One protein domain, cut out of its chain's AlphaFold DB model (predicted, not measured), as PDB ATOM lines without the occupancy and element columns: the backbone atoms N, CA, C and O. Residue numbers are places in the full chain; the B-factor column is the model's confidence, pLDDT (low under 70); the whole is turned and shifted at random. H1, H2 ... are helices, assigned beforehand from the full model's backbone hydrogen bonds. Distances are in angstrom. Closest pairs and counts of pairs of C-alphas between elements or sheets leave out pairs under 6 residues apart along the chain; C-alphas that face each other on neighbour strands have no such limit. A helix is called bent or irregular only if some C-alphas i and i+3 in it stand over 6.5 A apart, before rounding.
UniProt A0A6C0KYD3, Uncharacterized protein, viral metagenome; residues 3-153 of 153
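This is residues 3 to 153 of the 153 residues of an uncharacterized protein of viral metagenome (UniProt A0A6C0KYD3). Long helices H2, H3 and H6 make a loose, splayed up-and-down bundle, each running against the one before it in the chain. The short H4 packs along part of H2, while the second arm of the bent H1 crosses H2 and H4, and its first arm meets H3. H5 is a small turn of helix near H6, far from the mean of the C-alphas. The printed part has 151 residues with six named helices, H1 to H6 in order along the chain, and no named strand; the class is all helix. The whole is only just compact, close to loose, with a radius of gyration of the C-alphas of 17.3 A and spans of 54 by 46 by 36 A.

H1, residues 3 to 33, is bent, with C-alphas 14 and 17 7.2 A apart, though by its hydrogen bonds it was assigned as one helix. Its arms H1a, residues 3 to 14, and H1b, residues 17 to 33, stand at a steep tilt of 51 degrees. With residues 8 to 12 alone, H1a touches H3, residues 71 to 90, about perpendicular at 73 degrees; the closest C-alphas are those of Arg 12 and Val 89, 6.4 A apart. H1b touches H2, residues 40 to 65, about perpendicular at 81 degrees, the closest C-alphas being those of Ala 30 and Cys 44, 5.8 A apart. H2 and H3 form a helical hairpin, and the closest C-alphas, of Tyr 63 and Arg 73, are 5.4 A apart. H4, residues 94 to 103, touches H2 at a shallow tilt of 28 degrees, opposite ways, with Val 42 and Thr 103 closest at 4.2 A between C-alphas. H4 also touches H1b, and the closest C-alphas, of Ile 23 and Ala 98, are 5.2 A apart. H6, residues 123 to 151, touches H3 at a shallow tilt of 24 degrees, opposite ways; the closest C-alphas, of Leu 80 and Ser 138, are 6.0 A apart. H5, residues 111 to 116, touches no helix but is near H6. Every O i to N i+4 pair is within hydrogen-bond range in H1b, H3, H4, H5 and H6, against 6 of 8 in H1a and 21 of 22 in H2.

H1a begins at C-alpha 3, (43.354, 7.157, 15.292). H1b is 24.1 A long from first to last C-alpha, H2 36.2 A and H3 28.0 A. H6 is 41.7 A long and ends at C-alpha 151, (3.251, 22.709, 22.485).

The two C-alphas farthest apart, of Gly 39 and Val 153, are 55.3 A apart. The printed part has no cut and no long link. Mean pLDDT of the printed part is 90.5; residues 3 to 5 and 152 to 153 are under 70.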
ATOM      1  N   SER A   3      43.507   7.122  13.819       58.12
ATOM      2  CA  SER A   3      43.354   7.157  15.292       58.12
ATOM      3  C   SER A   3      41.924   6.932  15.811       58.12
ATOM      4  O   SER A   3      41.732   6.592  16.978       58.12
ATOM      5  N   LYS A   4      40.896   7.108  14.965       58.03
ATOM      6  CA  LYS A   4      39.490   6.888  15.357       58.03
ATOM      7  C   LYS A   4      39.131   5.404  15.472       58.03
ATOM      8  O   LYS A   4      38.257   5.072  16.272       58.03
ATOM      9  N   ASP A   5      39.787   4.534  14.707       67.12
ATOM     10  CA  ASP A   5      39.500   3.094  14.727       67.12
ATOM     11  C   ASP A   5      40.181   2.402  15.920       67.12
ATOM     12  O   ASP A   5      39.587   1.527  16.549       67.12
ATOM     13  N   GLU A   6      41.368   2.867  16.326       76.75
ATOM     14  CA  GLU A   6      42.103   2.323  17.478       76.75
ATOM     15  C   GLU A   6      41.328   2.456  18.797       76.75
ATOM     16  O   GLU A   6      41.234   1.500  19.573       76.75
ATOM     17  N   GLY A   7      40.710   3.617  19.041       81.94
ATOM     18  CA  GLY A   7      39.903   3.839  20.246       81.94
ATOM     19  C   GLY A   7      38.659   2.949  20.291       81.94
ATOM     20  O   GLY A   7      38.300   2.412  21.341       81.94
ATOM     21  N   LEU A   8      38.016   2.738  19.142       82.00
ATOM     22  CA  LEU A   8      36.810   1.922  19.052       82.00
ATOM     23  C   LEU A   8      37.130   0.424  19.186       82.00
ATOM     24  O   LEU A   8      36.374  -0.314  19.820       82.00
ATOM     25  N   GLU A   9      38.278  -0.019  18.669       83.62
ATOM     26  CA  GLU A   9      38.813  -1.367  18.892       83.62
ATOM     27  C   GLU A   9      39.212  -1.609  20.357       83.62
ATOM     28  O   GLU A   9      38.900  -2.666  20.918       83.62
ATOM     29  N   ALA A  10      39.811  -0.623  21.031       87.19
ATOM     30  CA  ALA A  10      40.104  -0.715  22.461       87.19
ATOM     31  C   ALA A  10      38.819  -0.893  23.292       87.19
ATOM     32  O   ALA A  10      38.734  -1.802  24.125       87.19
ATOM     33  N   ILE A  11      37.781  -0.100  23.005       86.69
ATOM     34  CA  ILE A  11      36.463  -0.224  23.645       86.69
ATOM     35  C   ILE A  11      35.849  -1.603  23.366       86.69
ATOM     36  O   ILE A  11      35.371  -2.267  24.289       86.69
ATOM     37  N   ARG A  12      35.897  -2.081  22.115       87.69
ATOM     38  CA  ARG A  12      35.419  -3.426  21.746       87.69
ATOM     39  C   ARG A  12      36.106  -4.512  22.563       87.69
ATOM     40  O   ARG A  12      35.433  -5.434  23.023       87.69
ATOM     41  N   LYS A  13      37.422  -4.409  22.761       88.69
ATOM     42  CA  LYS A  13      38.205  -5.378  23.535       88.69
ATOM     43  C   LYS A  13      37.765  -5.418  24.999       88.69
ATOM     44  O   LYS A  13      37.564  -6.509  25.527       88.69
ATOM     45  N   VAL A  14      37.553  -4.254  25.613       91.19
ATOM     46  CA  VAL A  14      37.090  -4.134  27.007       91.19
ATOM     47  C   VAL A  14      35.665  -4.661  27.177       91.19
ATOM     48  O   VAL A  14      35.378  -5.368  28.138       91.19
ATOM     49  N   LEU A  15      34.770  -4.370  26.232       91.62
ATOM     50  CA  LEU A  15      33.357  -4.747  26.320       91.62
ATOM     51  C   LEU A  15      33.053  -6.165  25.810       91.62
ATOM     52  O   LEU A  15      31.936  -6.657  25.981       91.62
ATOM     53  N   LYS A  16      34.022  -6.854  25.199       90.81
ATOM     54  CA  LYS A  16      33.855  -8.218  24.671       90.81
ATOM     55  C   LYS A  16      33.315  -9.224  25.709       90.81
ATOM     56  O   LYS A  16      32.421  -9.993  25.335       90.81
ATOM     57  N   PRO A  17      33.782  -9.247  26.977       93.38
ATOM     58  CA  PRO A  17      33.243 -10.155  27.989       93.38
ATOM     59  C   PRO A  17      31.769  -9.864  28.278       93.38
ATOM     60  O   PRO A  17      30.956 -10.783  28.285       93.38
ATOM     61  N   ILE A  18      31.408  -8.581  28.403       92.81
ATOM     62  CA  ILE A  18      30.025  -8.141  28.641       92.81
ATOM     63  C   ILE A  18      29.132  -8.555  27.472       92.81
ATOM     64  O   ILE A  18      28.079  -9.150  27.678       92.81
ATOM     65  N   LYS A  19      29.571  -8.313  26.230       92.81
ATOM     66  CA  LYS A  19      28.858  -8.761  25.028       92.81
ATOM     67  C   LYS A  19      28.601 -10.270  25.057       92.81
ATOM     68  O   LYS A  19      27.504 -10.700  24.722       92.81
ATOM     69  N   THR A  20      29.604 -11.061  25.429       94.44
ATOM     70  CA  THR A  20      29.496 -12.528  25.464       94.44
ATOM     71  C   THR A  20      28.523 -12.977  26.552       94.44
ATOM     72  O   THR A  20      27.619 -13.753  26.263       94.44
ATOM     73  N   ALA A  21      28.622 -12.399  27.753       96.06
ATOM     74  CA  ALA A  21      27.698 -12.665  28.851       96.06
ATOM     75  C   ALA A  21      26.246 -12.307  28.492       96.06
ATOM     76  O   ALA A  21      25.335 -13.071  28.794       96.06
ATOM     77  N   LEU A  22      26.020 -11.186  27.796       95.56
ATOM     78  CA  LEU A  22      24.689 -10.807  27.314       95.56
ATOM     79  C   LEU A  22      24.148 -11.803  26.282       95.56
ATOM     80  O   LEU A  22      22.980 -12.168  26.348       95.56
ATOM     81  N   ILE A  23      24.981 -12.260  25.344       96.81
ATOM     82  CA  ILE A  23      24.578 -13.286  24.372       96.81
ATOM     83  C   ILE A  23      24.163 -14.566  25.104       96.81
ATOM     84  O   ILE A  23      23.086 -15.093  24.836       96.81
ATOM     85  N   ASP A  24      24.974 -15.041  26.048       97.06
ATOM     86  CA  ASP A  24      24.685 -16.272  26.786       97.06
ATOM     87  C   ASP A  24      23.461 -16.124  27.711       97.06
ATOM     88  O   ASP A  24      22.686 -17.073  27.865       97.06
ATOM     89  N   LEU A  25      23.214 -14.922  28.244       97.50
ATOM     90  CA  LEU A  25      21.974 -14.584  28.943       97.50
ATOM     91  C   LEU A  25      20.762 -14.744  28.018       97.50
ATOM     92  O   LEU A  25      19.829 -15.458  28.373       97.50
ATOM     93  N   PHE A  26      20.770 -14.138  26.827       97.56
ATOM     94  CA  PHE A  26      19.647 -14.251  25.886       97.56
ATOM     95  C   PHE A  26      19.432 -15.681  25.391       97.56
ATOM     96  O   PHE A  26      18.288 -16.095  25.228       97.56
ATOM     97  N   ILE A  27      20.501 -16.459  25.213       97.50
ATOM     98  CA  ILE A  27      20.408 -17.892  24.900       97.50
ATOM     99  C   ILE A  27      19.715 -18.649  26.033       97.50
ATOM    100  O   ILE A  27      18.802 -19.437  25.787       97.50
ATOM    101  N   SER A  28      20.124 -18.396  27.276       97.56
ATOM    102  CA  SER A  28      19.538 -19.041  28.453       97.56
ATOM    103  C   SER A  28      18.064 -18.673  28.607       97.56
ATOM    104  O   SER A  28      17.228 -19.551  28.794       97.56
ATOM    105  N   LEU A  29      17.727 -17.390  28.443       96.94
ATOM    106  CA  LEU A  29      16.346 -16.914  28.460       96.94
ATOM    107  C   LEU A  29      15.517 -17.541  27.338       96.94
ATOM    108  O   LEU A  29      14.410 -17.993  27.601       96.94
ATOM    109  N   ALA A  30      16.041 -17.624  26.113       96.44
ATOM    110  CA  ALA A  30      15.337 -18.257  25.001       96.44
ATOM    111  C   ALA A  30      15.043 -19.734  25.290       96.44
ATOM    112  O   ALA A  30      13.914 -20.173  25.109       96.44
ATOM    113  N   ARG A  31      16.019 -20.483  25.816       96.31
ATOM    114  CA  ARG A  31      15.818 -21.886  26.208       96.31
ATOM    115  C   ARG A  31      14.798 -22.043  27.330       96.31
ATOM    116  O   ARG A  31      14.066 -23.021  27.322       96.31
ATOM    117  N   VAL A  32      14.730 -21.100  28.271       96.88
ATOM    118  CA  VAL A  32      13.745 -21.123  29.364       96.88
ATOM    119  C   VAL A  32      12.350 -20.736  28.876       96.88
ATOM    120  O   VAL A  32      11.389 -21.408  29.220       96.88
ATOM    121  N   PHE A  33      12.206 -19.682  28.073       95.25
ATOM    122  CA  PHE A  33      10.893 -19.213  27.615       95.25
ATOM    123  C   PHE A  33      10.299 -20.080  26.503       95.25
ATOM    124  O   PHE A  33       9.080 -20.224  26.414       95.25
ATOM    125  N   PHE A  34      11.152 -20.683  25.677       95.94
ATOM    126  CA  PHE A  34      10.754 -21.493  24.528       95.94
ATOM    127  C   PHE A  34      11.045 -22.986  24.714       95.94
ATOM    128  O   PHE A  34      11.028 -23.730  23.738       95.94
ATOM    129  N   PHE A  35      11.257 -23.447  25.956       94.44
ATOM    130  CA  PHE A  35      11.584 -24.849  26.274       94.44
ATOM    131  C   PHE A  35      10.577 -25.868  25.713       94.44
ATOM    132  O   PHE A  35      10.910 -27.030  25.504       94.44
ATOM    133  N   TRP A  36       9.335 -25.430  25.511       93.44
ATOM    134  CA  TRP A  36       8.213 -26.240  25.053       93.44
ATOM    135  C   TRP A  36       8.141 -26.374  23.525       93.44
ATOM    136  O   TRP A  36       7.327 -27.154  23.027       93.44
ATOM    137  N   LEU A  37       8.957 -25.631  22.765       94.44
ATOM    138  CA  LEU A  37       8.958 -25.717  21.308       94.44
ATOM    139  C   LEU A  37       9.663 -26.993  20.821       94.44
ATOM    140  O   LEU A  37      10.801 -27.267  21.217       94.44
ATOM    141  N   PRO A  38       9.043 -27.758  19.903       91.06
ATOM    142  CA  PRO A  38       9.724 -28.865  19.249       91.06
ATOM    143  C   PRO A  38      10.836 -28.327  18.334       91.06
ATOM    144  O   PRO A  38      10.648 -27.330  17.642       91.06
ATOM    145  N   GLY A  39      11.992 -28.996  18.305       90.56
ATOM    146  CA  GLY A  39      13.136 -28.604  17.463       90.56
ATOM    147  C   GLY A  39      14.334 -28.009  18.214       90.56
ATOM    148  O   GLY A  39      15.317 -27.625  17.579       90.56
ATOM    149  N   GLY A  40      14.290 -27.963  19.550       94.38
ATOM    150  CA  GLY A  40      15.442 -27.619  20.391       94.38
ATOM    151  C   GLY A  40      15.953 -26.194  20.163       94.38
ATOM    152  O   GLY A  40      15.169 -25.255  20.017       94.38
ATOM    153  N   ASP A  41      17.277 -26.025  20.127       95.00
ATOM    154  CA  ASP A  41      17.918 -24.707  20.011       95.00
ATOM    155  C   ASP A  41      17.532 -23.959  18.729       95.00
ATOM    156  O   ASP A  41      17.342 -22.745  18.769       95.00
ATOM    157  N   VAL A  42      17.339 -24.667  17.611       96.00
ATOM    158  CA  VAL A  42      16.967 -24.032  16.338       96.00
ATOM    159  C   VAL A  42      15.599 -23.363  16.453       96.00
ATOM    160  O   VAL A  42      15.456 -22.192  16.096       96.00
ATOM    161  N   ALA A  43      14.613 -24.068  17.013       95.31
ATOM    162  CA  ALA A  43      13.277 -23.521  17.235       95.31
ATOM    163  C   ALA A  43      13.299 -22.362  18.244       95.31
ATOM    164  O   ALA A  43      12.671 -21.329  18.010       95.31
ATOM    165  N   CYS A  44      14.088 -22.478  19.320       96.38
ATOM    166  CA  CYS A  44      14.285 -21.391  20.285       96.38
ATOM    167  C   CYS A  44      14.893 -20.144  19.626       96.38
ATOM    168  O   CYS A  44      14.466 -19.025  19.904       96.38
ATOM    169  N   GLY A  45      15.876 -20.320  18.738       95.31
ATOM    170  CA  GLY A  45      16.515 -19.226  18.012       95.31
ATOM    171  C   GLY A  45      15.575 -18.534  17.021       95.31
ATOM    172  O   GLY A  45      15.565 -17.307  16.945       95.31
ATOM    173  N   GLN A  46      14.736 -19.295  16.312       94.62
ATOM    174  CA  GLN A  46      13.702 -18.745  15.426       94.62
ATOM    175  C   GLN A  46      12.612 -17.998  16.209       94.62
ATOM    176  O   GLN A  46      12.216 -16.896  15.826       94.62
ATOM    177  N   ALA A  47      12.162 -18.546  17.340       95.44
ATOM    178  CA  ALA A  47      11.205 -17.877  18.216       95.44
ATOM    179  C   ALA A  47      11.781 -16.587  18.818       95.44
ATOM    180  O   ALA A  47      11.088 -15.566  18.878       95.44
ATOM    181  N   LEU A  48      13.062 -16.599  19.201       96.50
ATOM    182  CA  LEU A  48      13.769 -15.407  19.662       96.50
ATOM    183  C   LEU A  48      13.828 -14.337  18.565       96.50
ATOM    184  O   LEU A  48      13.569 -13.178  18.860       96.50
ATOM    185  N   MET A  49      14.080 -14.722  17.311       94.75
ATOM    186  CA  MET A  49      14.110 -13.806  16.166       94.75
ATOM    187  C   MET A  49      12.765 -13.093  15.955       94.75
ATOM    188  O   MET A  49      12.719 -11.871  15.809       94.75
ATOM    189  N   ILE A  50      11.657 -13.840  16.009       93.44
ATOM    190  CA  ILE A  50      10.301 -13.275  15.919       93.44
ATOM    191  C   ILE A  50      10.033 -12.345  17.108       93.44
ATOM    192  O   ILE A  50       9.571 -11.218  16.933       93.44
ATOM    193  N   THR A  51      10.361 -12.795  18.318       94.69
ATOM    194  CA  THR A  51      10.128 -12.035  19.554       94.69
ATOM    195  C   THR A  51      10.958 -10.758  19.598       94.69
ATOM    196  O   THR A  51      10.477  -9.734  20.068       94.69
ATOM    197  N   HIS A  52      12.183 -10.779  19.079       94.50
ATOM    198  CA  HIS A  52      13.039  -9.606  18.984       94.50
ATOM    199  C   HIS A  52      12.439  -8.555  18.045       94.50
ATOM    200  O   HIS A  52      12.351  -7.385  18.420       94.50
ATOM    201  N   PHE A  53      11.959  -8.969  16.867       92.06
ATOM    202  CA  PHE A  53      11.285  -8.067  15.935       92.06
ATOM    203  C   PHE A  53       9.997  -7.484  16.536       92.06
ATOM    204  O   PHE A  53       9.854  -6.263  16.630       92.06
ATOM    205  N   ILE A  54       9.096  -8.345  17.022       94.44
ATOM    206  CA  ILE A  54       7.823  -7.923  17.626       94.44
ATOM    207  C   ILE A  54       8.072  -7.051  18.859       94.44
ATOM    208  O   ILE A  54       7.435  -6.012  19.015       94.44
ATOM    209  N   GLY A  55       9.020  -7.431  19.714       93.81
ATOM    210  CA  GLY A  55       9.399  -6.677  20.904       93.81
ATOM    211  C   GLY A  55       9.896  -5.273  20.565       93.81
ATOM    212  O   GLY A  55       9.494  -4.316  21.224       93.81
ATOM    213  N   GLY A  56      10.692  -5.125  19.501       91.94
ATOM    214  CA  GLY A  56      11.106  -3.819  18.986       91.94
ATOM    215  C   GLY A  56       9.923  -2.956  18.528       91.94
ATOM    216  O   GLY A  56       9.824  -1.789  18.909       91.94
ATOM    217  N   CYS A  57       8.984  -3.535  17.770       92.62
ATOM    218  CA  CYS A  57       7.768  -2.842  17.328       92.62
ATOM    219  C   CYS A  57       6.857  -2.440  18.499       92.62
ATOM    220  O   CYS A  57       6.342  -1.319  18.532       92.62
ATOM    221  N   LEU A  58       6.674  -3.331  19.477       94.94
ATOM    222  CA  LEU A  58       5.877  -3.065  20.673       94.94
ATOM    223  C   LEU A  58       6.497  -1.948  21.507       94.94
ATOM    224  O   LEU A  58       5.787  -1.025  21.893       94.94
ATOM    225  N   LEU A  59       7.812  -1.983  21.730       93.56
ATOM    226  CA  LEU A  59       8.528  -0.943  22.466       93.56
ATOM    227  C   LEU A  59       8.317   0.441  21.833       93.56
ATOM    228  O   LEU A  59       8.021   1.410  22.531       93.56
ATOM    229  N   TYR A  60       8.425   0.520  20.505       93.62
ATOM    230  CA  TYR A  60       8.184   1.754  19.760       93.62
ATOM    231  C   TYR A  60       6.726   2.218  19.847       93.62
ATOM    232  O   TYR A  60       6.464   3.401  20.032       93.62
ATOM    233  N   THR A  61       5.771   1.291  19.778       94.81
ATOM    234  CA  THR A  61       4.338   1.608  19.876       94.81
ATOM    235  C   THR A  61       3.963   2.102  21.275       94.81
ATOM    236  O   THR A  61       3.253   3.098  21.408       94.81
ATOM    237  N   ILE A  62       4.492   1.465  22.328       95.12
ATOM    238  CA  ILE A  62       4.258   1.844  23.730       95.12
ATOM    239  C   ILE A  62       4.639   3.307  23.967       95.12
ATOM    240  O   ILE A  62       3.923   4.007  24.680       95.12
ATOM    241  N   TYR A  63       5.707   3.804  23.337       94.31
ATOM    242  CA  TYR A  63       6.093   5.209  23.452       94.31
ATOM    243  C   TYR A  63       4.949   6.174  23.097       94.31
ATOM    244  O   TYR A  63       4.791   7.178  23.786       94.31
ATOM    245  N   PHE A  64       4.146   5.884  22.069       93.12
ATOM    246  CA  PHE A  64       3.032   6.744  21.640       93.12
ATOM    247  C   PHE A  64       1.745   6.524  22.441       93.12
ATOM    248  O   PHE A  64       0.868   7.381  22.439       93.12
ATOM    249  N   MET A  65       1.622   5.389  23.131       94.31
ATOM    250  CA  MET A  65       0.489   5.112  24.020       94.31
ATOM    251  C   MET A  65       0.638   5.788  25.387       94.31
ATOM    252  O   MET A  65      -0.346   6.010  26.094       94.31
ATOM    253  N   LEU A  66       1.874   6.080  25.790       92.44
ATOM    254  CA  LEU A  66       2.162   6.760  27.043       92.44
ATOM    255  C   LEU A  66       1.776   8.237  26.959       92.44
ATOM    256  O   LEU A  66       1.954   8.893  25.937       92.44
ATOM    257  N   ARG A  67       1.294   8.779  28.083       90.38
ATOM    258  CA  ARG A  67       0.990  10.210  28.189       90.38
ATOM    259  C   ARG A  67       2.239  11.059  27.899       90.38
ATOM    260  O   ARG A  67       3.349  10.635  28.255       90.38
ATOM    261  N   PRO A  68       2.068  12.268  27.338       86.25
ATOM    262  CA  PRO A  68       3.140  13.251  27.264       86.25
ATOM    263  C   PRO A  68       3.844  13.434  28.607       86.25
ATOM    264  O   PRO A  68       3.215  13.326  29.660       86.25
ATOM    265  N   LEU A  69       5.160  13.655  28.564       81.88
ATOM    266  CA  LEU A  69       6.028  13.819  29.744       81.88
ATOM    267  C   LEU A  69       6.132  12.603  30.687       81.88
ATOM    268  O   LEU A  69       6.741  12.704  31.751       81.88
ATOM    269  N   ASN A  70       5.593  11.434  30.323       89.00
ATOM    270  CA  ASN A  70       5.787  10.230  31.129       89.00
ATOM    271  C   ASN A  70       7.275   9.803  31.116       89.00
ATOM    272  O   ASN A  70       7.834   9.616  30.030       89.00
ATOM    273  N   PRO A  71       7.913   9.571  32.281       89.00
ATOM    274  CA  PRO A  71       9.334   9.217  32.356       89.00
ATOM    275  C   PRO A  71       9.686   7.937  31.582       89.00
ATOM    276  O   PRO A  71      10.795   7.818  31.067       89.00
ATOM    277  N   MET A  72       8.741   7.003  31.414       90.94
ATOM    278  CA  MET A  72       8.942   5.788  30.613       90.94
ATOM    279  C   MET A  72       9.289   6.085  29.154       90.94
ATOM    280  O   MET A  72      10.026   5.320  28.538       90.94
ATOM    281  N   ARG A  73       8.835   7.214  28.599       90.69
ATOM    282  CA  ARG A  73       9.170   7.616  27.225       90.69
ATOM    283  C   ARG A  73      10.650   7.945  27.078       90.69
ATOM    284  O   ARG A  73      11.272   7.535  26.100       90.69
ATOM    285  N   PHE A  74      11.231   8.594  28.086       88.62
ATOM    286  CA  PHE A  74      12.665   8.869  28.137       88.62
ATOM    287  C   PHE A  74      13.484   7.578  28.255       88.62
ATOM    288  O   PHE A  74      14.475   7.413  27.544       88.62
ATOM    289  N   PHE A  75      13.036   6.623  29.076       91.06
ATOM    290  CA  PHE A  75      13.671   5.304  29.161       91.06
ATOM    291  C   PHE A  75      13.636   4.554  27.824       91.06
ATOM    292  O   PHE A  75      14.657   4.002  27.414       91.06
ATOM    293  N   ILE A  76      12.500   4.569  27.116       92.69
ATOM    294  CA  ILE A  76      12.376   3.957  25.784       92.69
ATOM    295  C   ILE A  76      13.332   4.626  24.788       92.69
ATOM    296  O   ILE A  76      14.028   3.934  24.046       92.69
ATOM    297  N   PHE A  77      13.416   5.959  24.798       90.00
ATOM    298  CA  PHE A  77      14.348   6.696  23.946       90.00
ATOM    299  C   PHE A  77      15.808   6.314  24.225       90.00
ATOM    300  O   PHE A  77      16.522   5.934  23.296       90.00
ATOM    301  N   ILE A  78      16.243   6.336  25.492       90.88
ATOM    302  CA  ILE A  78      17.600   5.909  25.874       90.88
ATOM    303  C   ILE A  78      17.864   4.477  25.413       90.88
ATOM    304  O   ILE A  78      18.937   4.193  24.881       90.88
ATOM    305  N   LEU A  79      16.900   3.572  25.590       91.44
ATOM    306  CA  LEU A  79      17.049   2.180  25.183       91.44
ATOM    307  C   LEU A  79      17.286   2.053  23.670       91.44
ATOM    308  O   LEU A  79      18.183   1.315  23.265       91.44
ATOM    309  N   LEU A  80      16.561   2.805  22.834       89.81
ATOM    310  CA  LEU A  80      16.811   2.819  21.386       89.81
ATOM    311  C   LEU A  80      18.197   3.385  21.038       89.81
ATOM    312  O   LEU A  80      18.887   2.818  20.191       89.81
ATOM    313  N   ILE A  81      18.652   4.436  21.727       90.50
ATOM    314  CA  ILE A  81      20.015   4.967  21.555       90.50
ATOM    315  C   ILE A  81      21.069   3.918  21.924       90.50
ATOM    316  O   ILE A  81      22.043   3.738  21.191       90.50
ATOM    317  N   LEU A  82      20.872   3.176  23.016       91.06
ATOM    318  CA  LEU A  82      21.764   2.083  23.399       91.06
ATOM    319  C   LEU A  82      21.802   0.981  22.335       91.06
ATOM    320  O   LEU A  82      22.882   0.471  22.046       91.06
ATOM    321  N   ILE A  83      20.668   0.658  21.704       90.38
ATOM    322  CA  ILE A  83      20.622  -0.285  20.577       90.38
ATOM    323  C   ILE A  83      21.438   0.257  19.394       90.38
ATOM    324  O   ILE A  83      22.243  -0.481  18.833       90.38
ATOM    325  N   VAL A  84      21.315   1.542  19.040       89.25
ATOM    326  CA  VAL A  84      22.138   2.158  17.978       89.25
ATOM    327  C   VAL A  84      23.631   2.061  18.307       89.25
ATOM    328  O   VAL A  84      24.420   1.600  17.479       89.25
ATOM    329  N   ILE A  85      24.028   2.420  19.531       88.75
ATOM    330  CA  ILE A  85      25.420   2.308  19.996       88.75
ATOM    331  C   ILE A  85      25.893   0.856  19.904       88.75
ATOM    332  O   ILE A  85      27.000   0.589  19.437       88.75
ATOM    333  N   GLN A  86      25.050  -0.097  20.292       89.50
ATOM    334  CA  GLN A  86      25.351  -1.517  20.212       89.50
ATOM    335  C   GLN A  86      25.638  -1.968  18.776       89.50
ATOM    336  O   GLN A  86      26.608  -2.695  18.548       89.50
ATOM    337  N   GLN A  87      24.851  -1.504  17.801       87.00
ATOM    338  CA  GLN A  87      25.081  -1.809  16.388       87.00
ATOM    339  C   GLN A  87      26.455  -1.307  15.922       87.00
ATOM    340  O   GLN A  87      27.164  -2.043  15.240       87.00
ATOM    341  N   ILE A  88      26.876  -0.113  16.349       86.50
ATOM    342  CA  ILE A  88      28.166   0.495  15.971       86.50
ATOM    343  C   ILE A  88      29.343  -0.197  16.681       86.50
ATOM    344  O   ILE A  88      30.323  -0.627  16.058       86.50
ATOM    345  N   VAL A  89      29.255  -0.333  18.006       87.25
ATOM    346  CA  VAL A  89      30.349  -0.843  18.840       87.25
ATOM    347  C   VAL A  89      30.496  -2.349  18.653       87.25
ATOM    348  O   VAL A  89      31.587  -2.827  18.351       87.25
ATOM    349  N   PHE A  90      29.415  -3.124  18.754       86.88
ATOM    350  CA  PHE A  90      29.478  -4.589  18.688       86.88
ATOM    351  C   PHE A  90      29.281  -5.169  17.290       86.88
ATOM    352  O   PHE A  90      29.409  -6.396  17.144       86.88
ATOM    353  N   ARG A  91      29.044  -4.311  16.285       85.75
ATOM    354  CA  ARG A  91      28.764  -4.690  14.891       85.75
ATOM    355  C   ARG A  91      27.588  -5.673  14.811       85.75
ATOM    356  O   ARG A  91      27.713  -6.743  14.206       85.75
ATOM    357  N   GLY A  92      26.503  -5.351  15.514       86.50
ATOM    358  CA  GLY A  92      25.297  -6.175  15.637       86.50
ATOM    359  C   GLY A  92      24.616  -6.066  17.008       86.50
ATOM    360  O   GLY A  92      25.278  -5.813  18.016       86.50
ATOM    361  N   CYS A  93      23.313  -6.352  17.059       91.50
ATOM    362  CA  CYS A  93      22.573  -6.560  18.307       91.50
ATOM    363  C   CYS A  93      22.986  -7.887  18.970       91.50
ATOM    364  O   CYS A  93      23.178  -8.901  18.291       91.50
ATOM    365  N   VAL A  94      23.115  -7.906  20.302       94.25
ATOM    366  CA  VAL A  94      23.399  -9.144  21.058       94.25
ATOM    367  C   VAL A  94      22.297 -10.188  20.906       94.25
ATOM    368  O   VAL A  94      22.621 -11.368  20.843       94.25
ATOM    369  N   ILE A  95      21.033  -9.771  20.781       94.88
ATOM    370  CA  ILE A  95      19.903 -10.691  20.592       94.88
ATOM    371  C   ILE A  95      20.031 -11.372  19.229       94.88
ATOM    372  O   ILE A  95      20.038 -12.595  19.165       94.88
ATOM    373  N   THR A  96      20.325 -10.616  18.166       94.50
ATOM    374  CA  THR A  96      20.623 -11.195  16.844       94.50
ATOM    375  C   THR A  96      21.804 -12.163  16.886       94.50
ATOM    376  O   THR A  96      21.800 -13.190  16.218       94.50
ATOM    377  N   LYS A  97      22.832 -11.890  17.697       94.56
ATOM    378  CA  LYS A  97      23.948 -12.835  17.868       94.56
ATOM    379  C   LYS A  97      23.544 -14.098  18.632       94.56
ATOM    380  O   LYS A  97      24.059 -15.166  18.310       94.56
ATOM    381  N   ALA A  98      22.636 -13.992  19.598       96.50
ATOM    382  CA  ALA A  98      22.047 -15.144  20.276       96.50
ATOM    383  C   ALA A  98      21.181 -15.981  19.319       96.50
ATOM    384  O   ALA A  98      21.355 -17.195  19.267       96.50
ATOM    385  N   GLU A  99      20.335 -15.345  18.501       96.38
ATOM    386  CA  GLU A  99      19.532 -15.996  17.451       96.38
ATOM    387  C   GLU A  99      20.419 -16.799  16.489       96.38
ATOM    388  O   GLU A  99      20.172 -17.977  16.242       96.38
ATOM    389  N   GLN A 100      21.495 -16.186  15.988       95.12
ATOM    390  CA  GLN A 100      22.445 -16.832  15.075       95.12
ATOM    391  C   GLN A 100      23.158 -18.021  15.735       95.12
ATOM    392  O   GLN A 100      23.329 -19.068  15.117       95.12
ATOM    393  N   LYS A 101      23.543 -17.889  17.012       95.94
ATOM    394  CA  LYS A 101      24.218 -18.960  17.764       95.94
ATOM    395  C   LYS A 101      23.280 -20.136  18.069       95.94
ATOM    396  O   LYS A 101      23.740 -21.269  18.065       95.94
ATOM    397  N   LEU A 102      21.993 -19.873  18.302       95.62
ATOM    398  CA  LEU A 102      20.963 -20.896  18.517       95.62
ATOM    399  C   LEU A 102      20.544 -21.601  17.220       95.62
ATOM    400  O   LEU A 102      20.383 -22.816  17.199       95.62
ATOM    401  N   THR A 103      20.368 -20.847  16.133       95.31
ATOM    402  CA  THR A 103      19.905 -21.397  14.846       95.31
ATOM    403  C   THR A 103      21.016 -22.021  14.008       95.31
ATOM    404  O   THR A 103      20.727 -22.816  13.120       95.31
ATOM    405  N   GLY A 104      22.274 -21.629  14.228       93.75
ATOM    406  CA  GLY A 104      23.382 -21.948  13.325       93.75
ATOM    407  C   GLY A 104      23.317 -21.208  11.980       93.75
ATOM    408  O   GLY A 104      24.171 -21.435  11.124       93.75
ATOM    409  N   SER A 105      22.333 -20.322  11.783       91.81
ATOM    410  CA  SER A 105      22.194 -19.495  10.583       91.81
ATOM    411  C   SER A 105      22.882 -18.142  10.764       91.81
ATOM    412  O   SER A 105      22.968 -17.600  11.866       91.81
ATOM    413  N   ASN A 106      23.352 -17.569   9.656       89.88
ATOM    414  CA  ASN A 106      23.845 -16.194   9.598       89.88
ATOM    415  C   ASN A 106      22.766 -15.187   9.185       89.88
ATOM    416  O   ASN A 106      23.082 -13.997   9.078       89.88
ATOM    417  N   ASP A 107      21.536 -15.632   8.932       89.25
ATOM    418  CA  ASP A 107      20.425 -14.754   8.576       89.25
ATOM    419  C   ASP A 107      20.043 -13.840   9.755       89.25
ATOM    420  O   ASP A 107      20.397 -14.076  10.917       89.25
ATOM    421  N   THR A 108      19.356 -12.743   9.449       89.94
ATOM    422  CA  THR A 108      18.825 -11.788  10.430       89.94
ATOM    423  C   THR A 108      17.391 -11.413  10.082       89.94
ATOM    424  O   THR A 108      16.944 -11.642   8.959       89.94
ATOM    425  N   ILE A 109      16.696 -10.737  11.002       88.88
ATOM    426  CA  ILE A 109      15.360 -10.166  10.756       88.88
ATOM    427  C   ILE A 109      15.297  -9.234   9.533       88.88
ATOM    428  O   ILE A 109      14.220  -9.025   8.983       88.88
ATOM    429  N   LEU A 110      16.431  -8.660   9.108       89.81
ATOM    430  CA  LEU A 110      16.499  -7.744   7.967       89.81
ATOM    431  C   LEU A 110      16.693  -8.451   6.626       89.81
ATOM    432  O   LEU A 110      16.409  -7.865   5.584       89.81
ATOM    433  N   ASP A 111      17.184  -9.686   6.634       92.31
ATOM    434  CA  ASP A 111      17.574 -10.394   5.418       92.31
ATOM    435  C   ASP A 111      16.423 -10.572   4.421       92.31
ATOM    436  O   ASP A 111      16.653 -10.310   3.239       92.31
ATOM    437  N   PRO A 112      15.193 -10.936   4.841       91.00
ATOM    438  CA  PRO A 112      14.066 -11.019   3.917       91.00
ATOM    439  C   PRO A 112      13.793  -9.687   3.213       91.00
ATOM    440  O   PRO A 112      13.582  -9.665   2.006       91.00
ATOM    441  N   TRP A 113      13.868  -8.569   3.937       91.12
ATOM    442  CA  TRP A 113      13.617  -7.232   3.392       91.12
ATOM    443  C   TRP A 113      14.704  -6.795   2.411       91.12
ATOM    444  O   TRP A 113      14.399  -6.271   1.346       91.12
ATOM    445  N   ILE A 114      15.968  -7.073   2.736       93.31
ATOM    446  CA  ILE A 114      17.099  -6.791   1.846       93.31
ATOM    447  C   ILE A 114      16.970  -7.600   0.544       93.31
ATOM    448  O   ILE A 114      17.122  -7.042  -0.544       93.31
ATOM    449  N   ARG A 115      16.620  -8.891   0.643       93.88
ATOM    450  CA  ARG A 115      16.406  -9.759  -0.527       93.88
ATOM    451  C   ARG A 115      15.190  -9.338  -1.353       93.88
ATOM    452  O   ARG A 115      15.253  -9.408  -2.576       93.88
ATOM    453  N   LEU A 116      14.117  -8.850  -0.724       95.00
ATOM    454  CA  LEU A 116      12.956  -8.282  -1.428       95.00
ATOM    455  C   LEU A 116      13.322  -7.047  -2.263       95.00
ATOM    456  O   LEU A 116      12.716  -6.816  -3.304       95.00
ATOM    457  N   CYS A 117      14.341  -6.288  -1.855       93.62
ATOM    458  CA  CYS A 117      14.899  -5.194  -2.651       93.62
ATOM    459  C   CYS A 117      15.848  -5.663  -3.773       93.62
ATOM    460  O   CYS A 117      16.445  -4.824  -4.444       93.62
ATOM    461  N   GLY A 118      16.019  -6.975  -3.974       94.50
ATOM    462  CA  GLY A 118      16.936  -7.539  -4.968       94.50
ATOM    463  C   GLY A 118      18.415  -7.436  -4.586       94.50
ATOM    464  O   GLY A 118      19.272  -7.510  -5.464       94.50
ATOM    465  N   LEU A 119      18.729  -7.235  -3.299       94.94
ATOM    466  CA  LEU A 119      20.097  -7.087  -2.798       94.94
ATOM    467  C   LEU A 119      20.555  -8.326  -2.014       94.94
ATOM    468  O   LEU A 119      19.767  -9.001  -1.351       94.94
ATOM    469  N   GLU A 120      21.864  -8.587  -2.035       94.19
ATOM    470  CA  GLU A 120      22.513  -9.621  -1.221       94.19
ATOM    471  C   GLU A 120      22.740  -9.121   0.224       94.19
ATOM    472  O   GLU A 120      23.358  -8.064   0.411       94.19
ATOM    473  N   PRO A 121      22.287  -9.846   1.273       92.19
ATOM    474  CA  PRO A 121      22.454  -9.442   2.671       92.19
ATOM    475  C   PRO A 121      23.905  -9.532   3.161       92.19
ATOM    476  O   PRO A 121      24.304 -10.440   3.891       92.19
ATOM    477  N   THR A 122      24.717  -8.542   2.805       92.06
ATOM    478  CA  THR A 122      26.070  -8.406   3.346       92.06
ATOM    479  C   THR A 122      26.044  -7.850   4.771       92.06
ATOM    480  O   THR A 122      25.099  -7.185   5.200       92.06
ATOM    481  N   ARG A 123      27.119  -8.089   5.531       87.19
ATOM    482  CA  ARG A 123      27.264  -7.564   6.896       87.19
ATOM    483  C   ARG A 123      27.119  -6.042   6.952       87.19
ATOM    484  O   ARG A 123      26.400  -5.542   7.812       87.19
ATOM    485  N   GLU A 124      27.809  -5.335   6.063       89.06
ATOM    486  CA  GLU A 124      27.797  -3.870   6.038       89.06
ATOM    487  C   GLU A 124      26.403  -3.347   5.692       89.06
ATOM    488  O   GLU A 124      25.889  -2.468   6.381       89.06
ATOM    489  N   LEU A 125      25.728  -3.968   4.719       91.00
ATOM    490  CA  LEU A 125      24.361  -3.598   4.365       91.00
ATOM    491  C   LEU A 125      23.392  -3.807   5.536       91.00
ATOM    492  O   LEU A 125      22.598  -2.921   5.838       91.00
ATOM    493  N   ARG A 126      23.504  -4.919   6.274       91.19
ATOM    494  CA  ARG A 126      22.699  -5.152   7.487       91.19
ATOM    495  C   ARG A 126      22.944  -4.097   8.567       91.19
ATOM    496  O   ARG A 126      22.004  -3.733   9.271       91.19
ATOM    497  N   ILE A 127      24.181  -3.618   8.731       88.25
ATOM    498  CA  ILE A 127      24.498  -2.539   9.680       88.25
ATOM    499  C   ILE A 127      23.840  -1.238   9.218       88.25
ATOM    500  O   ILE A 127      23.152  -0.603  10.013       88.25
ATOM    501  N   VAL A 128      23.989  -0.878   7.941       90.44
ATOM    502  CA  VAL A 128      23.377   0.329   7.364       90.44
ATOM    503  C   VAL A 128      21.855   0.294   7.494       90.44
ATOM    504  O   VAL A 128      21.271   1.244   8.009       90.44
ATOM    505  N   CYS A 129      21.204  -0.807   7.114       91.25
ATOM    506  CA  CYS A 129      19.753  -0.956   7.226       91.25
ATOM    507  C   CYS A 129      19.271  -0.897   8.685       91.25
ATOM    508  O   CYS A 129      18.261  -0.250   8.968       91.25
ATOM    509  N   ASN A 130      19.999  -1.509   9.627       89.50
ATOM    510  CA  ASN A 130      19.677  -1.407  11.054       89.50
ATOM    511  C   ASN A 130      19.811   0.030  11.565       89.50
ATOM    512  O   ASN A 130      18.918   0.515  12.258       89.50
ATOM    513  N   LEU A 131      20.907   0.716  11.228       90.38
ATOM    514  CA  LEU A 131      21.130   2.105  11.629       90.38
ATOM    515  C   LEU A 131      20.075   3.034  11.036       90.38
ATOM    516  O   LEU A 131      19.564   3.887  11.752       90.38
ATOM    517  N   ALA A 132      19.706   2.843   9.770       91.50
ATOM    518  CA  ALA A 132      18.637   3.602   9.136       91.50
ATOM    519  C   ALA A 132      17.299   3.383   9.857       91.50
ATOM    520  O   ALA A 132      16.632   4.347  10.221       91.50
ATOM    521  N   THR A 133      16.940   2.125  10.131       90.25
ATOM    522  CA  THR A 133      15.657   1.772  10.759       90.25
ATOM    523  C   THR A 133      15.581   2.273  12.203       90.25
ATOM    524  O   THR A 133      14.735   3.101  12.538       90.25
ATOM    525  N   VAL A 134      16.498   1.829  13.067       90.38
ATOM    526  CA  VAL A 134      16.482   2.174  14.498       90.38
ATOM    527  C   VAL A 134      16.850   3.645  14.717       90.38
ATOM    528  O   VAL A 134      16.318   4.292  15.620       90.38
ATOM    529  N   GLY A 135      17.718   4.209  13.872       90.56
ATOM    530  CA  GLY A 135      18.050   5.632  13.888       90.56
ATOM    531  C   GLY A 135      16.849   6.504  13.530       90.56
ATOM    532  O   GLY A 135      16.564   7.455  14.254       90.56
ATOM    533  N   CYS A 136      16.087   6.148  12.490       92.50
ATOM    534  CA  CYS A 136      14.847   6.842  12.137       92.50
ATOM    535  C   CYS A 136      13.821   6.781  13.279       92.50
ATOM    536  O   CYS A 136      13.258   7.811  13.663       92.50
ATOM    537  N   MET A 137      13.639   5.606  13.892       93.12
ATOM    538  CA  MET A 137      12.772   5.449  15.064       93.12
ATOM    539  C   MET A 137      13.218   6.367  16.209       93.12
ATOM    540  O   MET A 137      12.413   7.147  16.711       93.12
ATOM    541  N   SER A 138      14.506   6.341  16.566       90.94
ATOM    542  CA  SER A 138      15.079   7.161  17.646       90.94
ATOM    543  C   SER A 138      14.909   8.660  17.390       90.94
ATOM    544  O   SER A 138      14.497   9.397  18.283       90.94
ATOM    545  N   MET A 139      15.172   9.113  16.160       91.56
ATOM    546  CA  MET A 139      14.987  10.512  15.765       91.56
ATOM    547  C   MET A 139      13.521  10.933  15.822       91.56
ATOM    548  O   MET A 139      13.225  12.040  16.263       91.56
ATOM    549  N   THR A 140      12.601  10.049  15.438       93.19
ATOM    550  CA  THR A 140      11.162  10.312  15.549       93.19
ATOM    551  C   THR A 140      10.753  10.505  17.007       93.19
ATOM    552  O   THR A 140      10.035  11.454  17.313       93.19
ATOM    553  N   LEU A 141      11.249   9.657  17.917       91.62
ATOM    554  CA  LEU A 141      10.974   9.801  19.349       91.62
ATOM    555  C   LEU A 141      11.533  11.119  19.898       91.62
ATOM    556  O   LEU A 141      10.839  11.826  20.626       91.62
ATOM    557  N   LEU A 142      12.757  11.484  19.508       89.50
ATOM    558  CA  LEU A 142      13.384  12.740  19.914       89.50
ATOM    559  C   LEU A 142      12.586  13.955  19.430       89.50
ATOM    560  O   LEU A 142      12.261  14.830  20.229       89.50
ATOM    561  N   MET A 143      12.251  14.003  18.137       90.31
ATOM    562  CA  MET A 143      11.477  15.105  17.561       90.31
ATOM    563  C   MET A 143      10.107  15.213  18.216       90.31
ATOM    564  O   MET A 143       9.685  16.304  18.580       90.31
ATOM    565  N   ASN A 144       9.433  14.085  18.430       90.19
ATOM    566  CA  ASN A 144       8.152  14.075  19.116       90.19
ATOM    567  C   ASN A 144       8.272  14.582  20.567       90.19
ATOM    568  O   ASN A 144       7.468  15.416  20.970       90.19
ATOM    569  N   THR A 145       9.306  14.172  21.312       84.75
ATOM    570  CA  THR A 145       9.565  14.696  22.664       84.75
ATOM    571  C   THR A 145       9.783  16.212  22.638       84.75
ATOM    572  O   THR A 145       9.213  16.915  23.463       84.75
ATOM    573  N   ILE A 146      10.577  16.731  21.692       86.31
ATOM    574  CA  ILE A 146      10.853  18.173  21.565       86.31
ATOM    575  C   ILE A 146       9.574  18.950  21.245       86.31
ATOM    576  O   ILE A 146       9.297  19.954  21.895       86.31
ATOM    577  N   LEU A 147       8.788  18.488  20.270       87.06
ATOM    578  CA  LEU A 147       7.539  19.147  19.886       87.06
ATOM    579  C   LEU A 147       6.566  19.202  21.066       87.06
ATOM    580  O   LEU A 147       5.967  20.241  21.313       87.06
ATOM    581  N   GLU A 148       6.450  18.128  21.845       83.75
ATOM    582  CA  GLU A 148       5.601  18.127  23.035       83.75
ATOM    583  C   GLU A 148       6.042  19.146  24.093       83.75
ATOM    584  O   GLU A 148       5.179  19.771  24.700       83.75
ATOM    585  N   GLN A 149       7.347  19.379  24.284       79.88
ATOM    586  CA  GLN A 149       7.817  20.451  25.179       79.88
ATOM    587  C   GLN A 149       7.459  21.846  24.659       79.88
ATOM    588  O   GLN A 149       7.285  22.761  25.451       79.88
ATOM    589  N   ILE A 150       7.381  22.029  23.338       84.62
ATOM    590  CA  ILE A 150       7.057  23.325  22.726       84.62
ATOM    591  C   ILE A 150       5.547  23.594  22.772       84.62
ATOM    592  O   ILE A 150       5.150  24.737  22.958       84.62
ATOM    593  N   TYR A 151       4.711  22.564  22.593       75.50
ATOM    594  CA  TYR A 151       3.251  22.709  22.485       75.50
ATOM    595  C   TYR A 151       2.475  22.504  23.797       75.50
ATOM    596  O   TYR A 151       1.290  22.829  23.840       75.50
ATOM    597  N   LEU A 152       3.086  21.924  24.838       63.66
ATOM    598  CA  LEU A 152       2.464  21.757  26.166       63.66
ATOM    599  C   LEU A 152       2.884  22.835  27.179       63.66
ATOM    600  O   LEU A 152       2.437  22.783  28.328       63.66
ATOM    601  N   VAL A 153       3.732  23.778  26.759       52.03
ATOM    602  CA  VAL A 153       4.011  25.052  27.443       52.03
ATOM    603  C   VAL A 153       3.038  26.102  26.924       52.03
ATOM    604  O   VAL A 153       2.508  26.858  27.766       52.03
TER     605      VAL A 153